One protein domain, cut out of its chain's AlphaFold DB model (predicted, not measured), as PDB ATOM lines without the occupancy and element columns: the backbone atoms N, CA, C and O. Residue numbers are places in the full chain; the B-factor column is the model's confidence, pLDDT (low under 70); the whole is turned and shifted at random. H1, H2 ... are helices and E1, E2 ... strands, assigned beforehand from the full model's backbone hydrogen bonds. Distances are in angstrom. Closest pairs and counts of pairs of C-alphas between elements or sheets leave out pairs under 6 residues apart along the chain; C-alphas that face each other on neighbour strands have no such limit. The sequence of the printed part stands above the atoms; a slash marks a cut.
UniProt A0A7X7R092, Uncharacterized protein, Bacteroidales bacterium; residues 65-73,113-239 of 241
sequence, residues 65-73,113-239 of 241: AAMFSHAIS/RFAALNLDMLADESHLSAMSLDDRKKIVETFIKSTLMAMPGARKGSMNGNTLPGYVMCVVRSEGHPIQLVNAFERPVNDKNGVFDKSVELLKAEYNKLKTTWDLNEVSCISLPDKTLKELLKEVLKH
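Overview. This is residues 65 to 73 and 113 to 239 of the 241 residues of an uncharacterized protein of Bacteroidales bacterium (UniProt A0A7X7R092). Two small pairs of strands, E1 with E2 and E3 with E4, sit side by side in a row with a gap between E2 and E3; the helices H2 and H6 cover one side of this row, and H5 with the short H4 is on the other side. Residues 154 to 160, which include H3, stick out from this body. The printed part has 136 residues, with six named helices and four named strands in the order E1, E2, H1, H2, H3, E3, H4, H5, E4, H6. Each sheet has two strands and is antiparallel, and the class is mixed, helices and strands. The whole is compact, with a radius of gyration of the C-alphas of 16.5 A and spans of 53 by 46 by 25 A.

Arrangement. E1, residues 66 to 68, is the antiparallel neighbour of E2, residues 115 to 117, at 164 degrees between directions; N 67 and O 116 are within hydrogen-bond range at 2.8 A. A tight link of 1 residue leads to H1, residues 119 to 123. H2, residues 133 to 149, is close to H1 but not clearly touching it; the closest C-alphas, of Ala 123 and Arg 136, are 7.9 A apart. The closest C-alphas of E2 and H2, those of Ala 115 and Thr 147, are 7.8 A apart. H3, residues 156 to 159, is apart from H2. E3, residues 168 to 173, and E2 are near each other, with 5 pairs of C-alphas within 10 A. H4, residues 182 to 185, touches H5, residues 195 to 214, and H5 touches H4 with residues 199 to 206 alone; the closest C-alphas, of Ala 184 and Leu 203, are 5.5 A apart. H5 and E3 are near each other, with 5 pairs of C-alphas within 10 A. E4, residues 218 to 224, is the antiparallel neighbour of E3 at 169 degrees; N 170 and O 222 are 2.8 A apart, within hydrogen-bond range. H6, residues 229 to 236, comes closest to E4 at the C-alphas of Ile 222 and Leu 232, 6.0 A. H6 and H2 are close but not clearly touching, at a steep tilt of 46 degrees, opposite ways; the closest C-alphas, of Glu 141 and Leu 233, are 6.4 A apart. In H1, H2, H5 and H6 every O i to N i+4 pair is within hydrogen-bond range; H3 and H4 are too short for such a pair.

Along the chain. E1 begins at C-alpha 66, (163.193, 167.177, 207.909). H2 is 24.2 A long and H5 28.0 A, from C-alpha 195 at (145.661, 173.602, 185.890). E3 is 16.1 A long and E4 17.1 A. H6 is 10.7 A long and ends at C-alpha 236, (149.746, 168.581, 214.141).

Size, cuts and confidence. The two C-alphas farthest apart, those of Ala 130 and Lys 192, are 53.4 A apart. Residues 74 to 112 are not printed, and C-alphas 73 and 113 are 9.0 A apart across this cut. Of the links that are printed whole, none is long. The mean pLDDT of the printed part is 93.9, and no printed residue is under 70.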
ATOM      1  N   ALA A  65     166.018 165.725 210.689       95.12
ATOM      2  CA  ALA A  65     164.681 165.153 210.837       95.12
ATOM      3  C   ALA A  65     163.702 165.587 209.727       95.12
ATOM      4  O   ALA A  65     162.656 164.956 209.537       95.12
ATOM      5  N   ALA A  66     164.005 166.672 209.007       96.44
ATOM      6  CA  ALA A  66     163.193 167.177 207.909       96.44
ATOM      7  C   ALA A  66     163.649 166.608 206.560       96.44
ATOM      8  O   ALA A  66     164.835 166.549 206.245       96.44
ATOM      9  N   MET A  67     162.681 166.243 205.724       95.75
ATOM     10  CA  MET A  67     162.901 165.725 204.375       95.75
ATOM     11  C   MET A  67     162.192 166.628 203.373       95.75
ATOM     12  O   MET A  67     161.055 167.036 203.602       95.75
ATOM     13  N   PHE A  68     162.833 166.903 202.240       94.94
ATOM     14  CA  PHE A  68     162.284 167.758 201.191       94.94
ATOM     15  C   PHE A  68     162.425 167.100 199.828       94.94
ATOM     16  O   PHE A  68     163.369 166.354 199.577       94.94
ATOM     17  N   SER A  69     161.494 167.424 198.938       95.62
ATOM     18  CA  SER A  69     161.642 167.170 197.508       95.62
ATOM     19  C   SER A  69     161.787 168.496 196.772       95.62
ATOM     20  O   SER A  69     161.277 169.528 197.222       95.62
ATOM     21  N   HIS A  70     162.460 168.471 195.624       96.12
ATOM     22  CA  HIS A  70     162.465 169.625 194.736       96.12
ATOM     23  C   HIS A  70     161.038 169.941 194.288       96.12
ATOM     24  O   HIS A  70     160.256 169.046 193.967       96.12
ATOM     25  N   ALA A  71     160.701 171.231 194.274       95.62
ATOM     26  CA  ALA A  71     159.427 171.677 193.742       95.62
ATOM     27  C   ALA A  71     159.403 171.439 192.228       95.62
ATOM     28  O   ALA A  71     160.301 171.896 191.519       95.62
ATOM     29  N   ILE A  72     158.376 170.751 191.742       96.44
ATOM     30  CA  ILE A  72     158.190 170.473 190.313       96.44
ATOM     31  C   ILE A  72     156.845 171.015 189.847       96.44
ATOM     32  O   ILE A  72     155.915 171.141 190.643       96.44
ATOM     33  N   SER A  73     156.724 171.346 188.565       97.12
ATOM     34  CA  SER A  73     155.433 171.719 187.998       97.12
ATOM     35  C   SER A  73     154.509 170.502 187.910       97.12
ATOM     36  O   SER A  73     154.938 169.381 187.653       97.12
ATOM     37  N   ARG A 113     154.922 170.886 195.907       97.00
ATOM     38  CA  ARG A 113     155.977 170.925 196.926       97.00
ATOM     39  C   ARG A 113     155.738 169.807 197.927       97.00
ATOM     40  O   ARG A 113     154.608 169.616 198.372       97.00
ATOM     41  N   PHE A 114     156.806 169.116 198.308       97.50
ATOM     42  CA  PHE A 114     156.767 168.081 199.331       97.50
ATOM     43  C   PHE A 114     157.785 168.384 200.424       97.50
ATOM     44  O   PHE A 114     158.958 168.642 200.147       97.50
ATOM     45  N   ALA A 115     157.315 168.313 201.662       97.00
ATOM     46  CA  ALA A 115     158.134 168.339 202.853       97.00
ATOM     47  C   ALA A 115     157.565 167.334 203.853       97.00
ATOM     48  O   ALA A 115     156.350 167.141 203.928       97.00
ATOM     49  N   ALA A 116     158.443 166.722 204.629       96.81
ATOM     50  CA  ALA A 116     158.077 165.835 205.711       96.81
ATOM     51  C   ALA A 116     158.968 166.079 206.922       96.81
ATOM     52  O   ALA A 116     160.073 166.604 206.796       96.81
ATOM     53  N   LEU A 117     158.470 165.699 208.093       96.44
ATOM     54  CA  LEU A 117     159.162 165.889 209.354       96.44
ATOM     55  C   LEU A 117     158.995 164.648 210.223       96.44
ATOM     56  O   LEU A 117     157.867 164.222 210.475       96.44
ATOM     57  N   ASN A 118     160.107 164.082 210.679       95.81
ATOM     58  CA  ASN A 118     160.097 162.974 211.622       95.81
ATOM     59  C   ASN A 118     160.015 163.510 213.062       95.81
ATOM     60  O   ASN A 118     160.987 164.043 213.592       95.81
ATOM     61  N   LEU A 119     158.836 163.387 213.679       94.88
ATOM     62  CA  LEU A 119     158.590 163.876 215.040       94.88
ATOM     63  C   LEU A 119     159.285 163.035 216.115       94.88
ATOM     64  O   LEU A 119     159.649 163.582 217.150       94.88
ATOM     65  N   ASP A 120     159.483 161.741 215.861       93.81
ATOM     66  CA  ASP A 120     160.166 160.845 216.798       93.81
ATOM     67  C   ASP A 120     161.655 161.176 216.834       93.81
ATOM     68  O   ASP A 120     162.190 161.472 217.892       93.81
ATOM     69  N   MET A 121     162.268 161.305 215.657       93.00
ATOM     70  CA  MET A 121     163.669 161.710 215.533       93.00
ATOM     71  C   MET A 121     163.938 163.088 216.146       93.00
ATOM     72  O   MET A 121     164.971 163.290 216.766       93.00
ATOM     73  N   LEU A 122     163.005 164.043 216.038       92.56
ATOM     74  CA  LEU A 122     163.147 165.327 216.735       92.56
ATOM     75  C   LEU A 122     163.152 165.185 218.263       92.56
ATOM     76  O   LEU A 122     163.774 166.001 218.943       92.56
ATOM     77  N   ALA A 123     162.439 164.199 218.801       92.12
ATOM     78  CA  ALA A 123     162.332 163.959 220.233       92.12
ATOM     79  C   ALA A 123     163.476 163.100 220.802       92.12
ATOM     80  O   ALA A 123     163.581 163.003 222.026       92.12
ATOM     81  N   ASP A 124     164.318 162.525 219.943       90.81
ATOM     82  CA  ASP A 124     165.416 161.636 220.322       90.81
ATOM     83  C   ASP A 124     166.585 162.367 221.006       90.81
ATOM     84  O   ASP A 124     166.765 163.584 220.896       90.81
ATOM     85  N   GLU A 125     167.420 161.589 221.708       85.75
ATOM     86  CA  GLU A 125     168.590 162.066 222.464       85.75
ATOM     87  C   GLU A 125     169.639 162.791 221.614       85.75
ATOM     88  O   GLU A 125     170.395 163.612 222.129       85.75
ATOM     89  N   SER A 126     169.688 162.506 220.313       83.06
ATOM     90  CA  SER A 126     170.590 163.162 219.365       83.06
ATOM     91  C   SER A 126     170.089 164.518 218.857       83.06
ATOM     92  O   SER A 126     170.843 165.201 218.159       83.06
ATOM     93  N   HIS A 127     168.846 164.898 219.178       88.88
ATOM     94  CA  HIS A 127     168.161 166.066 218.620       88.88
ATOM     95  C   HIS A 127     167.690 167.019 219.719       88.88
ATOM     96  O   HIS A 127     168.507 167.718 220.305       88.88
ATOM     97  N   LEU A 128     166.379 167.110 219.972       88.94
ATOM     98  CA  LEU A 128     165.790 168.131 220.845       88.94
ATOM     99  C   LEU A 128     165.272 167.558 222.169       88.94
ATOM    100  O   LEU A 128     164.478 168.221 222.834       88.94
ATOM    101  N   SER A 129     165.680 166.350 222.576       87.88
ATOM    102  CA  SER A 129     165.208 165.739 223.832       87.88
ATOM    103  C   SER A 129     165.495 166.592 225.075       87.88
ATOM    104  O   SER A 129     164.726 166.556 226.035       87.88
ATOM    105  N   ALA A 130     166.571 167.387 225.054       87.38
ATOM    106  CA  ALA A 130     166.937 168.298 226.134       87.38
ATOM    107  C   ALA A 130     165.995 169.514 226.247       87.38
ATOM    108  O   ALA A 130     165.975 170.191 227.278       87.38
ATOM    109  N   MET A 131     165.212 169.806 225.203       88.12
ATOM    110  CA  MET A 131     164.254 170.909 225.189       88.12
ATOM    111  C   MET A 131     162.910 170.515 225.796       88.12
ATOM    112  O   MET A 131     162.460 169.371 225.730       88.12
ATOM    113  N   SER A 132     162.205 171.514 226.332       92.44
ATOM    114  CA  SER A 132     160.835 171.318 226.793       92.44
ATOM    115  C   SER A 132     159.912 170.899 225.637       92.44
ATOM    116  O   SER A 132     160.128 171.246 224.471       92.44
ATOM    117  N   LEU A 133     158.833 170.176 225.955       94.00
ATOM    118  CA  LEU A 133     157.790 169.840 224.978       94.00
ATOM    119  C   LEU A 133     157.216 171.094 224.295       94.00
ATOM    120  O   LEU A 133     156.937 171.076 223.097       94.00
ATOM    121  N   ASP A 134     157.059 172.189 225.039       95.31
ATOM    122  CA  ASP A 134     156.522 173.438 224.501       95.31
ATOM    123  C   ASP A 134     157.481 174.097 223.505       95.31
ATOM    124  O   ASP A 134     157.035 174.640 222.492       95.31
ATOM    125  N   ASP A 135     158.791 174.020 223.735       93.44
ATOM    126  CA  ASP A 135     159.776 174.559 222.795       93.44
ATOM    127  C   ASP A 135     159.882 173.699 221.534       93.44
ATOM    128  O   ASP A 135     159.874 174.243 220.427       93.44
ATOM    129  N   ARG A 136     159.833 172.367 221.665       94.56
ATOM    130  CA  ARG A 136     159.728 171.461 220.507       94.56
ATOM    131  C   ARG A 136     158.478 171.749 219.676       94.56
ATOM    132  O   ARG A 136     158.565 171.859 218.453       94.56
ATOM    133  N   LYS A 137     157.328 171.978 220.318       97.00
ATOM    134  CA  LYS A 137     156.094 172.399 219.632       97.00
ATOM    135  C   LYS A 137     156.265 173.719 218.884       97.00
ATOM    136  O   LYS A 137     155.861 173.801 217.725       97.00
ATOM    137  N   LYS A 138     156.898 174.732 219.485       96.38
ATOM    138  CA  LYS A 138     157.184 176.009 218.800       96.38
ATOM    139  C   LYS A 138     158.096 175.820 217.590       96.38
ATOM    140  O   LYS A 138     157.881 176.473 216.569       96.38
ATOM    141  N   ILE A 139     159.091 174.938 217.682       95.62
ATOM    142  CA  ILE A 139     159.995 174.622 216.568       95.62
ATOM    143  C   ILE A 139     159.212 173.981 215.421       95.62
ATOM    144  O   ILE A 139     159.288 174.470 214.296       95.62
ATOM    145  N   VAL A 140     158.394 172.962 215.703       97.00
ATOM    146  CA  VAL A 140     157.539 172.310 214.696       97.00
ATOM    147  C   VAL A 140     156.554 173.306 214.076       97.00
ATOM    148  O   VAL A 140     156.415 173.367 212.855       97.00
ATOM    149  N   GLU A 141     155.910 174.146 214.889       97.62
ATOM    150  CA  GLU A 141     155.003 175.194 214.409       97.62
ATOM    151  C   GLU A 141     155.717 176.175 213.467       97.62
ATOM    152  O   GLU A 141     155.211 176.503 212.389       97.62
ATOM    153  N   THR A 142     156.907 176.628 213.865       97.12
ATOM    154  CA  THR A 142     157.727 177.565 213.091       97.12
ATOM    155  C   THR A 142     158.201 176.926 211.794       97.12
ATOM    156  O   THR A 142     158.148 177.574 210.749       97.12
ATOM    157  N   PHE A 143     158.595 175.655 211.831       97.12
ATOM    158  CA  PHE A 143     158.991 174.887 210.657       97.12
ATOM    159  C   PHE A 143     157.850 174.786 209.643       97.12
ATOM    160  O   PHE A 143     158.050 175.092 208.466       97.12
ATOM    161  N   ILE A 144     156.641 174.427 210.088       96.88
ATOM    162  CA  ILE A 144     155.468 174.313 209.211       96.88
ATOM    163  C   ILE A 144     155.132 175.676 208.601       96.88
ATOM    164  O   ILE A 144     155.020 175.793 207.380       96.88
ATOM    165  N   LYS A 145     155.025 176.730 209.421       97.12
ATOM    166  CA  LYS A 145     154.745 178.092 208.935       97.12
ATOM    167  C   LYS A 145     155.781 178.555 207.916       97.12
ATOM    168  O   LYS A 145     155.412 179.014 206.838       97.12
ATOM    169  N   SER A 146     157.061 178.393 208.244       95.88
ATOM    170  CA  SER A 146     158.169 178.803 207.380       95.88
ATOM    171  C   SER A 146     158.162 178.017 206.078       95.88
ATOM    172  O   SER A 146     158.268 178.619 205.023       95.88
ATOM    173  N   THR A 147     157.938 176.704 206.114       95.38
ATOM    174  CA  THR A 147     157.881 175.868 204.904       95.38
ATOM    175  C   THR A 147     156.734 176.278 203.980       95.38
ATOM    176  O   THR A 147     156.903 176.341 202.763       95.38
ATOM    177  N   LEU A 148     155.563 176.595 204.539       95.62
ATOM    178  CA  LEU A 148     154.408 177.012 203.745       95.62
ATOM    179  C   LEU A 148     154.588 178.411 203.144       95.62
ATOM    180  O   LEU A 148     154.238 178.610 201.979       95.62
ATOM    181  N   MET A 149     155.143 179.351 203.914       94.44
ATOM    182  CA  MET A 149     155.288 180.763 203.531       94.44
ATOM    183  C   MET A 149     156.605 181.084 202.809       94.44
ATOM    184  O   MET A 149     156.733 182.164 202.235       94.44
ATOM    185  N   ALA A 150     157.593 180.188 202.843       92.94
ATOM    186  CA  ALA A 150     158.883 180.413 202.209       92.94
ATOM    187  C   ALA A 150     158.743 180.502 200.686       92.94
ATOM    188  O   ALA A 150     158.165 179.623 200.037       92.94
ATOM    189  N   MET A 151     159.351 181.554 200.139       90.69
ATOM    190  CA  MET A 151     159.492 181.811 198.712       90.69
ATOM    191  C   MET A 151     160.960 182.138 198.403       90.69
ATOM    192  O   MET A 151     161.561 182.937 199.131       90.69
ATOM    193  N   PRO A 152     161.561 181.546 197.353       89.69
ATOM    194  CA  PRO A 152     162.918 181.889 196.938       89.69
ATOM    195  C   PRO A 152     163.064 183.387 196.635       89.69
ATOM    196  O   PRO A 152     162.221 183.985 195.973       89.69
ATOM    197  N   GLY A 153     164.160 184.002 197.093       88.12
ATOM    198  CA  GLY A 153     164.409 185.441 196.918       88.12
ATOM    199  C   GLY A 153     164.937 185.852 195.536       88.12
ATOM    200  O   GLY A 153     165.174 187.039 195.301       88.12
ATOM    201  N   ALA A 154     165.156 184.897 194.630       87.94
ATOM    202  CA  ALA A 154     165.715 185.162 193.309       87.94
ATOM    203  C   ALA A 154     164.799 186.090 192.498       87.94
ATOM    204  O   ALA A 154     163.593 185.872 192.424       87.94
ATOM    205  N   ARG A 155     165.377 187.138 191.892       85.25
ATOM    206  CA  ARG A 155     164.670 188.113 191.032       85.25
ATOM    207  C   ARG A 155     163.422 188.752 191.672       85.25
ATOM    208  O   ARG A 155     162.558 189.267 190.967       85.25
ATOM    209  N   LYS A 156     163.341 188.795 193.009       86.38
ATOM    210  CA  LYS A 156     162.189 189.358 193.737       86.38
ATOM    211  C   LYS A 156     161.902 190.818 193.370       86.38
ATOM    212  O   LYS A 156     160.739 191.186 193.272       86.38
ATOM    213  N   GLY A 157     162.944 191.626 193.157       86.44
ATOM    214  CA  GLY A 157     162.802 193.045 192.815       86.44
ATOM    215  C   GLY A 157     162.250 193.306 191.412       86.44
ATOM    216  O   GLY A 157     161.603 194.325 191.216       86.44
ATOM    217  N   SER A 158     162.471 192.390 190.462       86.12
ATOM    218  CA  SER A 158     162.038 192.559 189.071       86.12
ATOM    219  C   SER A 158     160.764 191.782 188.728       86.12
ATOM    220  O   SER A 158     160.028 192.222 187.860       86.12
ATOM    221  N   MET A 159     160.492 190.650 189.396       87.12
ATOM    222  CA  MET A 159     159.384 189.746 189.030       87.12
ATOM    223  C   MET A 159     158.316 189.551 190.121       87.12
ATOM    224  O   MET A 159     157.238 189.063 189.817       87.12
ATOM    225  N   ASN A 160     158.599 189.883 191.390       87.56
ATOM    226  CA  ASN A 160     157.704 189.685 192.547       87.56
ATOM    227  C   ASN A 160     156.828 188.404 192.507       87.56
ATOM    228  O   ASN A 160     155.602 188.465 192.541       87.56
ATOM    229  N   GLY A 161     157.452 187.225 192.498       84.56
ATOM    230  CA  GLY A 161     156.740 185.938 192.464       84.56
ATOM    231  C   GLY A 161     156.126 185.474 193.795       84.56
ATOM    232  O   GLY A 161     155.904 184.278 193.962       84.56
ATOM    233  N   ASN A 162     155.904 186.358 194.775       89.62
ATOM    234  CA  ASN A 162     155.431 185.959 196.106       89.62
ATOM    235  C   ASN A 162     153.964 185.518 196.070       89.62
ATOM    236  O   ASN A 162     153.068 186.335 195.871       89.62
ATOM    237  N   THR A 163     153.716 184.240 196.344       92.56
ATOM    238  CA  THR A 163     152.370 183.666 196.445       92.56
ATOM    239  C   THR A 163     152.257 182.796 197.693       92.56
ATOM    240  O   THR A 163     153.258 182.334 198.240       92.56
ATOM    241  N   LEU A 164     151.027 182.596 198.171       94.00
ATOM    242  CA  LEU A 164     150.728 181.602 199.201       94.00
ATOM    243  C   LEU A 164     150.213 180.318 198.536       94.00
ATOM    244  O   LEU A 164     149.591 180.397 197.475       94.00
ATOM    245  N   PRO A 165     150.423 179.138 199.145       95.69
ATOM    246  CA  PRO A 165     149.886 177.888 198.615       95.69
ATOM    247  C   PRO A 165     148.363 177.933 198.505       95.69
ATOM    248  O   PRO A 165     147.685 178.180 199.500       95.69
ATOM    249  N   GLY A 166     147.828 177.643 197.318       95.62
ATOM    250  CA  GLY A 166     146.379 177.551 197.122       95.62
ATOM    251  C   GLY A 166     145.754 176.315 197.783       95.62
ATOM    252  O   GLY A 166     144.587 176.338 198.156       95.62
ATOM    253  N   TYR A 167     146.528 175.236 197.940       98.00
ATOM    254  CA  TYR A 167     146.106 173.996 198.589       98.00
ATOM    255  C   TYR A 167     147.277 173.400 199.366       98.00
ATOM    256  O   TYR A 167     148.417 173.391 198.892       98.00
ATOM    257  N   VAL A 168     146.996 172.898 200.564       97.94
ATOM    258  CA  VAL A 168     147.967 172.204 201.418       97.94
ATOM    259  C   VAL A 168     147.265 170.994 201.988       97.94
ATOM    260  O   VAL A 168     146.190 171.152 202.546       97.94
ATOM    261  N   MET A 169     147.884 169.822 201.895       97.19
ATOM    262  CA  MET A 169     147.424 168.617 202.575       97.19
ATOM    263  C   MET A 169     148.493 168.185 203.567       97.19
ATOM    264  O   MET A 169     149.631 167.911 203.184       97.19
ATOM    265  N   CYS A 170     148.132 168.160 204.842       96.94
ATOM    266  CA  CYS A 170     148.990 167.711 205.923       96.94
ATOM    267  C   CYS A 170     148.453 166.389 206.457       96.94
ATOM    268  O   CYS A 170     147.304 166.310 206.889       96.94
ATOM    269  N   VAL A 171     149.301 165.366 206.421       96.06
ATOM    270  CA  VAL A 171     148.983 164.024 206.899       96.06
ATOM    271  C   VAL A 171     149.931 163.698 208.041       96.06
ATOM    272  O   VAL A 171     151.148 163.689 207.859       96.06
ATOM    273  N   VAL A 172     149.369 163.407 209.209       95.50
ATOM    274  CA  VAL A 172     150.105 162.838 210.337       95.50
ATOM    275  C   VAL A 172     149.952 161.328 210.282       95.50
ATOM    276  O   VAL A 172     148.836 160.807 210.254       95.50
ATOM    277  N   ARG A 173     151.079 160.620 210.277       93.44
ATOM    278  CA  ARG A 173     151.133 159.157 210.297       93.44
ATOM    279  C   ARG A 173     151.698 158.692 211.632       93.44
ATOM    280  O   ARG A 173     152.564 159.360 212.187       93.44
ATOM    281  N   SER A 174     151.201 157.568 212.142       89.06
ATOM    282  CA  SER A 174     151.690 156.969 213.391       89.06
ATOM    283  C   SER A 174     153.032 156.271 213.211       89.06
ATOM    284  O   SER A 174     153.798 156.172 214.162       89.06
ATOM    285  N   GLU A 175     153.295 155.764 212.009       88.62
ATOM    286  CA  GLU A 175     154.461 154.948 211.695       88.62
ATOM    287  C   GLU A 175     154.786 154.980 210.195       88.62
ATOM    288  O   GLU A 175     153.975 155.385 209.351       88.62
ATOM    289  N   GLY A 176     155.984 154.497 209.869       87.31
ATOM    290  CA  GLY A 176     156.471 154.364 208.502       87.31
ATOM    291  C   GLY A 176     157.048 155.653 207.916       87.31
ATOM    292  O   GLY A 176     157.135 156.697 208.558       87.31
ATOM    293  N   HIS A 177     157.473 155.562 206.657       89.19
ATOM    294  CA  HIS A 177     158.127 156.673 205.970       89.19
ATOM    295  C   HIS A 177     157.124 157.693 205.412       89.19
ATOM    296  O   HIS A 177     156.011 157.324 205.028       89.19
ATOM    297  N   PRO A 178     157.500 158.976 205.297       93.00
ATOM    298  CA  PRO A 178     156.719 159.945 204.540       93.00
ATOM    299  C   PRO A 178     156.533 159.509 203.081       93.00
ATOM    300  O   PRO A 178     157.481 159.062 202.439       93.00
ATOM    301  N   ILE A 179     155.316 159.652 202.548       94.00
ATOM    302  CA  ILE A 179     154.964 159.194 201.196       94.00
ATOM    303  C   ILE A 179     154.737 160.399 200.285       94.00
ATOM    304  O   ILE A 179     153.923 161.271 200.593       94.00
ATOM    305  N   GLN A 180     155.446 160.438 199.156       94.62
ATOM    306  CA  GLN A 180     155.241 161.452 198.122       94.62
ATOM    307  C   GLN A 180     154.058 161.095 197.226       94.62
ATOM    308  O   GLN A 180     153.784 159.928 196.960       94.62
ATOM    309  N   LEU A 181     153.408 162.128 196.698       96.69
ATOM    310  CA  LEU A 181     152.268 162.019 195.782       96.69
ATOM    311  C   LEU A 181     152.627 162.516 194.382       96.69
ATOM    312  O   LEU A 181     151.760 162.879 193.596       96.69
ATOM    313  N   VAL A 182     153.925 162.532 194.074       97.25
ATOM    314  CA  VAL A 182     154.475 162.995 192.798       97.25
ATOM    315  C   VAL A 182     153.898 162.230 191.603       97.25
ATOM    316  O   VAL A 182     153.692 162.811 190.543       97.25
ATOM    317  N   ASN A 183     153.542 160.955 191.798       97.19
ATOM    318  CA  ASN A 183     152.936 160.105 190.773       97.19
ATOM    319  C   ASN A 183     151.569 160.613 190.291       97.19
ATOM    320  O   ASN A 183     151.169 160.282 189.177       97.19
ATOM    321  N   ALA A 184     150.885 161.463 191.070       97.62
ATOM    322  CA  ALA A 184     149.676 162.159 190.624       97.62
ATOM    323  C   ALA A 184     149.922 163.029 189.377       97.62
ATOM    324  O   ALA A 184     148.984 163.324 188.639       97.62
ATOM    325  N   PHE A 185     151.180 163.423 189.145       97.75
ATOM    326  CA  PHE A 185     151.611 164.320 188.073       97.75
ATOM    327  C   PHE A 185     152.575 163.653 187.084       97.75
ATOM    328  O   PHE A 185     153.191 164.350 186.280       97.75
ATOM    329  N   GLU A 186     152.713 162.319 187.115       97.06
ATOM    330  CA  GLU A 186     153.494 161.580 186.105       97.06
ATOM    331  C   GLU A 186     152.959 161.859 184.696       97.06
ATOM    332  O   GLU A 186     153.727 162.132 183.777       97.06
ATOM    333  N   ARG A 187     151.627 161.899 184.564       96.88
ATOM    334  CA  ARG A 187     150.950 162.474 183.402       96.88
ATOM    335  C   ARG A 187     150.730 163.962 183.661       96.88
ATOM    336  O   ARG A 187     149.931 164.285 184.544       96.88
ATOM    337  N   PRO A 188     151.380 164.867 182.906       96.88
ATOM    338  CA  PRO A 188     151.238 166.297 183.130       96.88
ATOM    339  C   PRO A 188     149.781 166.740 183.010       96.88
ATOM    340  O   PRO A 188     149.083 166.356 182.066       96.88
ATOM    341  N   VAL A 189     149.336 167.578 183.944       97.19
ATOM    342  CA  VAL A 189     147.980 168.131 183.921       97.19
ATOM    343  C   VAL A 189     147.784 168.972 182.663       97.19
ATOM    344  O   VAL A 189     148.600 169.831 182.336       97.19
ATOM    345  N   ASN A 190     146.686 168.711 181.957       94.31
ATOM    346  CA  ASN A 190     146.287 169.444 180.764       94.31
ATOM    347  C   ASN A 190     144.810 169.818 180.898       94.31
ATOM    348  O   ASN A 190     143.931 168.998 180.631       94.31
ATOM    349  N   ASP A 191     144.552 171.041 181.359       90.25
ATOM    350  CA  ASP A 191     143.207 171.586 181.535       90.25
ATOM    351  C   ASP A 191     143.125 172.984 180.911       90.25
ATOM    352  O   ASP A 191     143.990 173.834 181.128       90.25
ATOM    353  N   LYS A 192     142.072 173.215 180.122       88.00
ATOM    354  CA  LYS A 192     141.822 174.484 179.429       88.00
ATOM    355  C   LYS A 192     141.261 175.565 180.353       88.00
ATOM    356  O   LYS A 192     141.369 176.739 180.018       88.00
ATOM    357  N   ASN A 193     140.675 175.185 181.489       89.12
ATOM    358  CA  ASN A 193     140.058 176.108 182.445       89.12
ATOM    359  C   ASN A 193     140.997 176.489 183.602       89.12
ATOM    360  O   ASN A 193     140.581 177.172 184.534       89.12
ATOM    361  N   GLY A 194     142.261 176.065 183.534       89.75
ATOM    362  CA  GLY A 194     143.256 176.265 184.580       89.75
ATOM    363  C   GLY A 194     143.716 174.941 185.178       89.75
ATOM    364  O   GLY A 194     142.941 174.019 185.402       89.75
ATOM    365  N   VAL A 195     145.015 174.845 185.443       95.31
ATOM    366  CA  VAL A 195     145.661 173.602 185.890       95.31
ATOM    367  C   VAL A 195     145.494 173.335 187.386       95.31
ATOM    368  O   VAL A 195     145.594 172.192 187.816       95.31
ATOM    369  N   PHE A 196     145.242 174.371 188.190       95.69
ATOM    370  CA  PHE A 196     145.321 174.284 189.647       95.69
ATOM    371  C   PHE A 196     144.279 173.332 190.252       95.69
ATOM    372  O   PHE A 196     144.651 172.388 190.950       95.69
ATOM    373  N   ASP A 197     142.994 173.532 189.950       95.56
ATOM    374  CA  ASP A 197     141.914 172.713 190.517       95.56
ATOM    375  C   ASP A 197     142.056 171.244 190.109       95.56
ATOM    376  O   ASP A 197     141.910 170.340 190.938       95.56
ATOM    377  N   LYS A 198     142.446 171.000 188.850       96.94
ATOM    378  CA  LYS A 198     142.696 169.647 188.358       96.94
ATOM    379  C   LYS A 198     143.893 168.994 189.049       96.94
ATOM    380  O   LYS A 198     143.833 167.810 189.381       96.94
ATOM    381  N   SER A 199     144.950 169.754 189.329       97.94
ATOM    382  CA  SER A 199     146.092 169.269 190.108       97.94
ATOM    383  C   SER A 199     145.692 168.876 191.534       97.94
ATOM    384  O   SER A 199     146.158 167.851 192.033       97.94
ATOM    385  N   VAL A 200     144.803 169.635 192.185       97.69
ATOM    386  CA  VAL A 200     144.278 169.292 193.520       97.69
ATOM    387  C   VAL A 200     143.426 168.020 193.474       97.69
ATOM    388  O   VAL A 200     143.568 167.158 194.343       97.69
ATOM    389  N   GLU A 201     142.569 167.873 192.462       97.06
ATOM    390  CA  GLU A 201     141.751 166.669 192.262       97.06
ATOM    391  C   GLU A 201     142.625 165.414 192.124       97.06
ATOM    392  O   GLU A 201     142.412 164.428 192.834       97.06
ATOM    393  N   LEU A 202     143.644 165.460 191.259       97.94
ATOM    394  CA  LEU A 202     144.550 164.332 191.029       97.94
ATOM    395  C   LEU A 202     145.393 164.002 192.263       97.94
ATOM    396  O   LEU A 202     145.574 162.827 192.578       97.94
ATOM    397  N   LEU A 203     145.853 165.016 193.000       97.94
ATOM    398  CA  LEU A 203     146.575 164.826 194.259       97.94
ATOM    399  C   LEU A 203     145.719 164.064 195.285       97.94
ATOM    400  O   LEU A 203     146.194 163.109 195.904       97.94
ATOM    401  N   LYS A 204     144.448 164.461 195.444       97.44
ATOM    402  CA  LYS A 204     143.484 163.785 196.328       97.44
ATOM    403  C   LYS A 204     143.200 162.358 195.853       97.44
ATOM    404  O   LYS A 204     143.142 161.441 196.671       97.44
ATOM    405  N   ALA A 205     143.039 162.159 194.545       97.88
ATOM    406  CA  ALA A 205     142.792 160.845 193.961       97.88
ATOM    407  C   ALA A 205     143.969 159.882 194.185       97.88
ATOM    408  O   ALA A 205     143.747 158.745 194.603       97.88
ATOM    409  N   GLU A 206     145.208 160.336 193.976       97.69
ATOM    410  CA  GLU A 206     146.402 159.519 194.220       97.69
ATOM    411  C   GLU A 206     146.545 159.183 195.706       97.69
ATOM    412  O   GLU A 206     146.803 158.030 196.048       97.69
ATOM    413  N   TYR A 207     146.289 160.139 196.605       96.44
ATOM    414  CA  TYR A 207     146.302 159.861 198.042       96.44
ATOM    415  C   TYR A 207     145.280 158.789 198.440       96.44
ATOM    416  O   TYR A 207     145.631 157.819 199.112       96.44
ATOM    417  N   ASN A 208     144.036 158.912 197.971       95.88
ATOM    418  CA  ASN A 208     142.984 157.929 198.237       95.88
ATOM    419  C   ASN A 208     143.336 156.548 197.674       95.88
ATOM    420  O   ASN A 208     143.173 155.539 198.357       95.88
ATOM    421  N   LYS A 209     143.873 156.494 196.452       96.25
ATOM    422  CA  LYS A 209     144.339 155.250 195.835       96.25
ATOM    423  C   LYS A 209     145.436 154.596 196.669       96.25
ATOM    424  O   LYS A 209     145.358 153.394 196.921       96.25
ATOM    425  N   LEU A 210     146.436 155.357 197.115       94.44
ATOM    426  CA  LEU A 210     147.505 154.824 197.960       94.44
ATOM    427  C   LEU A 210     146.969 154.356 199.313       94.44
ATOM    428  O   LEU A 210     147.378 153.298 199.780       94.44
ATOM    429  N   LYS A 211     146.014 155.085 199.899       92.88
ATOM    430  CA  LYS A 211     145.353 154.693 201.146       92.88
ATOM    431  C   LYS A 211     144.659 153.339 201.025       92.88
ATOM    432  O   LYS A 211     144.837 152.508 201.903       92.88
ATOM    433  N   THR A 212     143.929 153.101 199.936       93.19
ATOM    434  CA  THR A 212     143.260 151.814 199.685       93.19
ATOM    435  C   THR A 212     144.228 150.703 199.270       93.19
ATOM    436  O   THR A 212     143.976 149.543 199.561       93.19
ATOM    437  N   THR A 213     145.315 151.028 198.568       95.19
ATOM    438  CA  THR A 213     146.247 150.017 198.028       95.19
ATOM    439  C   THR A 213     147.256 149.532 199.069       95.19
ATOM    440  O   THR A 213     147.648 148.371 199.040       95.19
ATOM    441  N   TRP A 214     147.703 150.426 199.954       92.56
ATOM    442  CA  TRP A 214     148.811 150.187 200.887       92.56
ATOM    443  C   TRP A 214     148.405 150.310 202.356       92.56
ATOM    444  O   TRP A 214     149.289 150.394 203.207       92.56
ATOM    445  N   ASP A 215     147.102 150.396 202.643       89.06
ATOM    446  CA  ASP A 215     146.559 150.573 203.994       89.06
ATOM    447  C   ASP A 215     147.286 151.685 204.767       89.06
ATOM    448  O   ASP A 215     147.815 151.496 205.865       89.06
ATOM    449  N   LEU A 216     147.378 152.873 204.153       87.31
ATOM    450  CA  LEU A 216     148.092 153.996 204.762       87.31
ATOM    451  C   LEU A 216     147.396 154.427 206.061       87.31
ATOM    452  O   LEU A 216     146.408 155.161 206.035       87.31
ATOM    453  N   ASN A 217     147.969 154.011 207.193       84.06
ATOM    454  CA  ASN A 217     147.570 154.441 208.530       84.06
ATOM    455  C   ASN A 217     147.811 155.952 208.690       84.06
ATOM    456  O   ASN A 217     148.939 156.404 208.919       84.06
ATOM    457  N   GLU A 218     146.748 156.738 208.533       89.12
ATOM    458  CA  GLU A 218     146.711 158.154 208.893       89.12
ATOM    459  C   GLU A 218     146.108 158.309 210.292       89.12
ATOM    460  O   GLU A 218     145.081 157.718 210.619       89.12
ATOM    461  N   VAL A 219     146.755 159.118 211.127       92.44
ATOM    462  CA  VAL A 219     146.215 159.531 212.428       92.44
ATOM    463  C   VAL A 219     145.338 160.764 212.250       92.44
ATOM    464  O   VAL A 219     144.305 160.908 212.899       92.44
ATOM    465  N   SER A 220     145.759 161.663 211.364       93.00
ATOM    466  CA  SER A 220     145.040 162.886 211.045       93.00
ATOM    467  C   SER A 220     145.384 163.349 209.635       93.00
ATOM    468  O   SER A 220     146.540 163.276 209.219       93.00
ATOM    469  N   CYS A 221     144.382 163.850 208.917       94.81
ATOM    470  CA  CYS A 221     144.538 164.488 207.619       94.81
ATOM    471  C   CYS A 221     143.768 165.808 207.627       94.81
ATOM    472  O   CYS A 221     142.551 165.836 207.824       94.81
ATOM    473  N   ILE A 222     144.485 166.916 207.443       95.88
ATOM    474  CA  ILE A 222     143.911 168.260 207.381       95.88
ATOM    475  C   ILE A 222     144.382 168.944 206.115       95.88
ATOM    476  O   ILE A 222     145.569 168.918 205.788       95.88
ATOM    477  N   SER A 223     143.447 169.616 205.447       96.81
ATOM    478  CA  SER A 223     143.740 170.374 204.240       96.81
ATOM    479  C   SER A 223     143.328 171.841 204.346       96.81
ATOM    480  O   SER A 223     142.352 172.185 205.012       96.81
ATOM    481  N   LEU A 224     144.085 172.714 203.684       95.62
ATOM    482  CA  LEU A 224     143.701 174.093 203.375       95.62
ATOM    483  C   LEU A 224     143.123 174.106 201.948       95.62
ATOM    484  O   LEU A 224     143.714 173.449 201.088       95.62
ATOM    485  N   PRO A 225     142.037 174.844 201.653       94.94
ATOM    486  CA  PRO A 225     141.352 175.815 202.513       94.94
ATOM    487  C   PRO A 225     140.223 175.240 203.391       94.94
ATOM    488  O   PRO A 225     139.560 176.011 204.079       94.94
ATOM    489  N   ASP A 226     139.995 173.919 203.396       95.12
ATOM    490  CA  ASP A 226     138.904 173.281 204.162       95.12
ATOM    491  C   ASP A 226     138.957 173.610 205.669       95.12
ATOM    492  O   ASP A 226     137.930 173.695 206.349       95.12
ATOM    493  N   LYS A 227     140.170 173.809 206.191       95.56
ATOM    494  CA  LYS A 227     140.466 174.330 207.529       95.56
ATOM    495  C   LYS A 227     141.373 175.551 207.450       95.56
ATOM    496  O   LYS A 227     141.988 175.837 206.427       95.56
ATOM    497  N   THR A 228     141.488 176.272 208.559       96.38
ATOM    498  CA  THR A 228     142.446 177.371 208.706       96.38
ATOM    499  C   THR A 228     143.844 176.855 209.049       96.38
ATOM    500  O   THR A 228     144.008 175.797 209.661       96.38
ATOM    501  N   LEU A 229     144.880 177.652 208.754       96.12
ATOM    502  CA  LEU A 229     146.257 177.347 209.170       96.12
ATOM    503  C   LEU A 229     146.366 177.138 210.690       96.12
ATOM    504  O   LEU A 229     147.107 176.274 211.146       96.12
ATOM    505  N   LYS A 230     145.603 177.897 211.485       96.69
ATOM    506  CA  LYS A 230     145.592 177.766 212.948       96.69
ATOM    507  C   LYS A 230     145.051 176.408 213.398       96.69
ATOM    508  O   LYS A 230     145.592 175.825 214.333       96.69
ATOM    509  N   GLU A 231     144.000 175.911 212.751       96.75
ATOM    510  CA  GLU A 231     143.440 174.585 213.035       96.75
ATOM    511  C   GLU A 231     144.395 173.468 212.611       96.75
ATOM    512  O   GLU A 231     144.616 172.550 213.396       96.75
ATOM    513  N   LEU A 232     145.018 173.588 211.432       96.81
ATOM    514  CA  LEU A 232     146.035 172.643 210.960       96.81
ATOM    515  C   LEU A 232     147.187 172.529 211.963       96.81
ATOM    516  O   LEU A 232     147.527 171.431 212.393       96.81
ATOM    517  N   LEU A 233     147.751 173.663 212.389       96.88
ATOM    518  CA  LEU A 233     148.834 173.683 213.372       96.88
ATOM    519  C   LEU A 233     148.389 173.083 214.705       96.88
ATOM    520  O   LEU A 233     149.091 172.245 215.260       96.88
ATOM    521  N   LYS A 234     147.205 173.460 215.204       96.69
ATOM    522  CA  LYS A 234     146.674 172.911 216.456       96.69
ATOM    523  C   LYS A 234     146.569 171.389 216.407       96.69
ATOM    524  O   LYS A 234     146.812 170.757 217.429       96.69
ATOM    525  N   GLU A 235     146.202 170.813 215.266       95.88
ATOM    526  CA  GLU A 235     146.113 169.363 215.124       95.88
ATOM    527  C   GLU A 235     147.486 168.701 215.116       95.88
ATOM    528  O   GLU A 235     147.736 167.819 215.931       95.88
ATOM    529  N   VAL A 236     148.401 169.165 214.259       94.94
ATOM    530  CA  VAL A 236     149.746 168.581 214.141       94.94
ATOM    531  C   VAL A 236     150.491 168.649 215.475       94.94
ATOM    532  O   VAL A 236     151.122 167.676 215.887       94.94
ATOM    533  N   LEU A 237     150.360 169.760 216.206       96.25
ATOM    534  CA  LEU A 237     151.028 169.962 217.493       96.25
ATOM    535  C   LEU A 237     150.558 169.013 218.607       96.25
ATOM    536  O   LEU A 237     151.259 168.889 219.612       96.25
ATOM    537  N   LYS A 238     149.421 168.319 218.459       96.25
ATOM    538  CA  LYS A 238     149.006 167.261 219.403       96.25
ATOM    539  C   LYS A 238     149.902 166.027 219.330       96.25
ATOM    540  O   LYS A 238     149.949 165.270 220.292       96.25
ATOM    541  N   HIS A 239     150.579 165.827 218.201       95.00
ATOM    542  CA  HIS A 239     151.380 164.638 217.921       95.00
ATOM    543  C   HIS A 239     152.878 164.842 218.172       95.00
ATOM    544  O   HIS A 239     153.647 163.893 218.058       95.00
TER     545      HIS A 239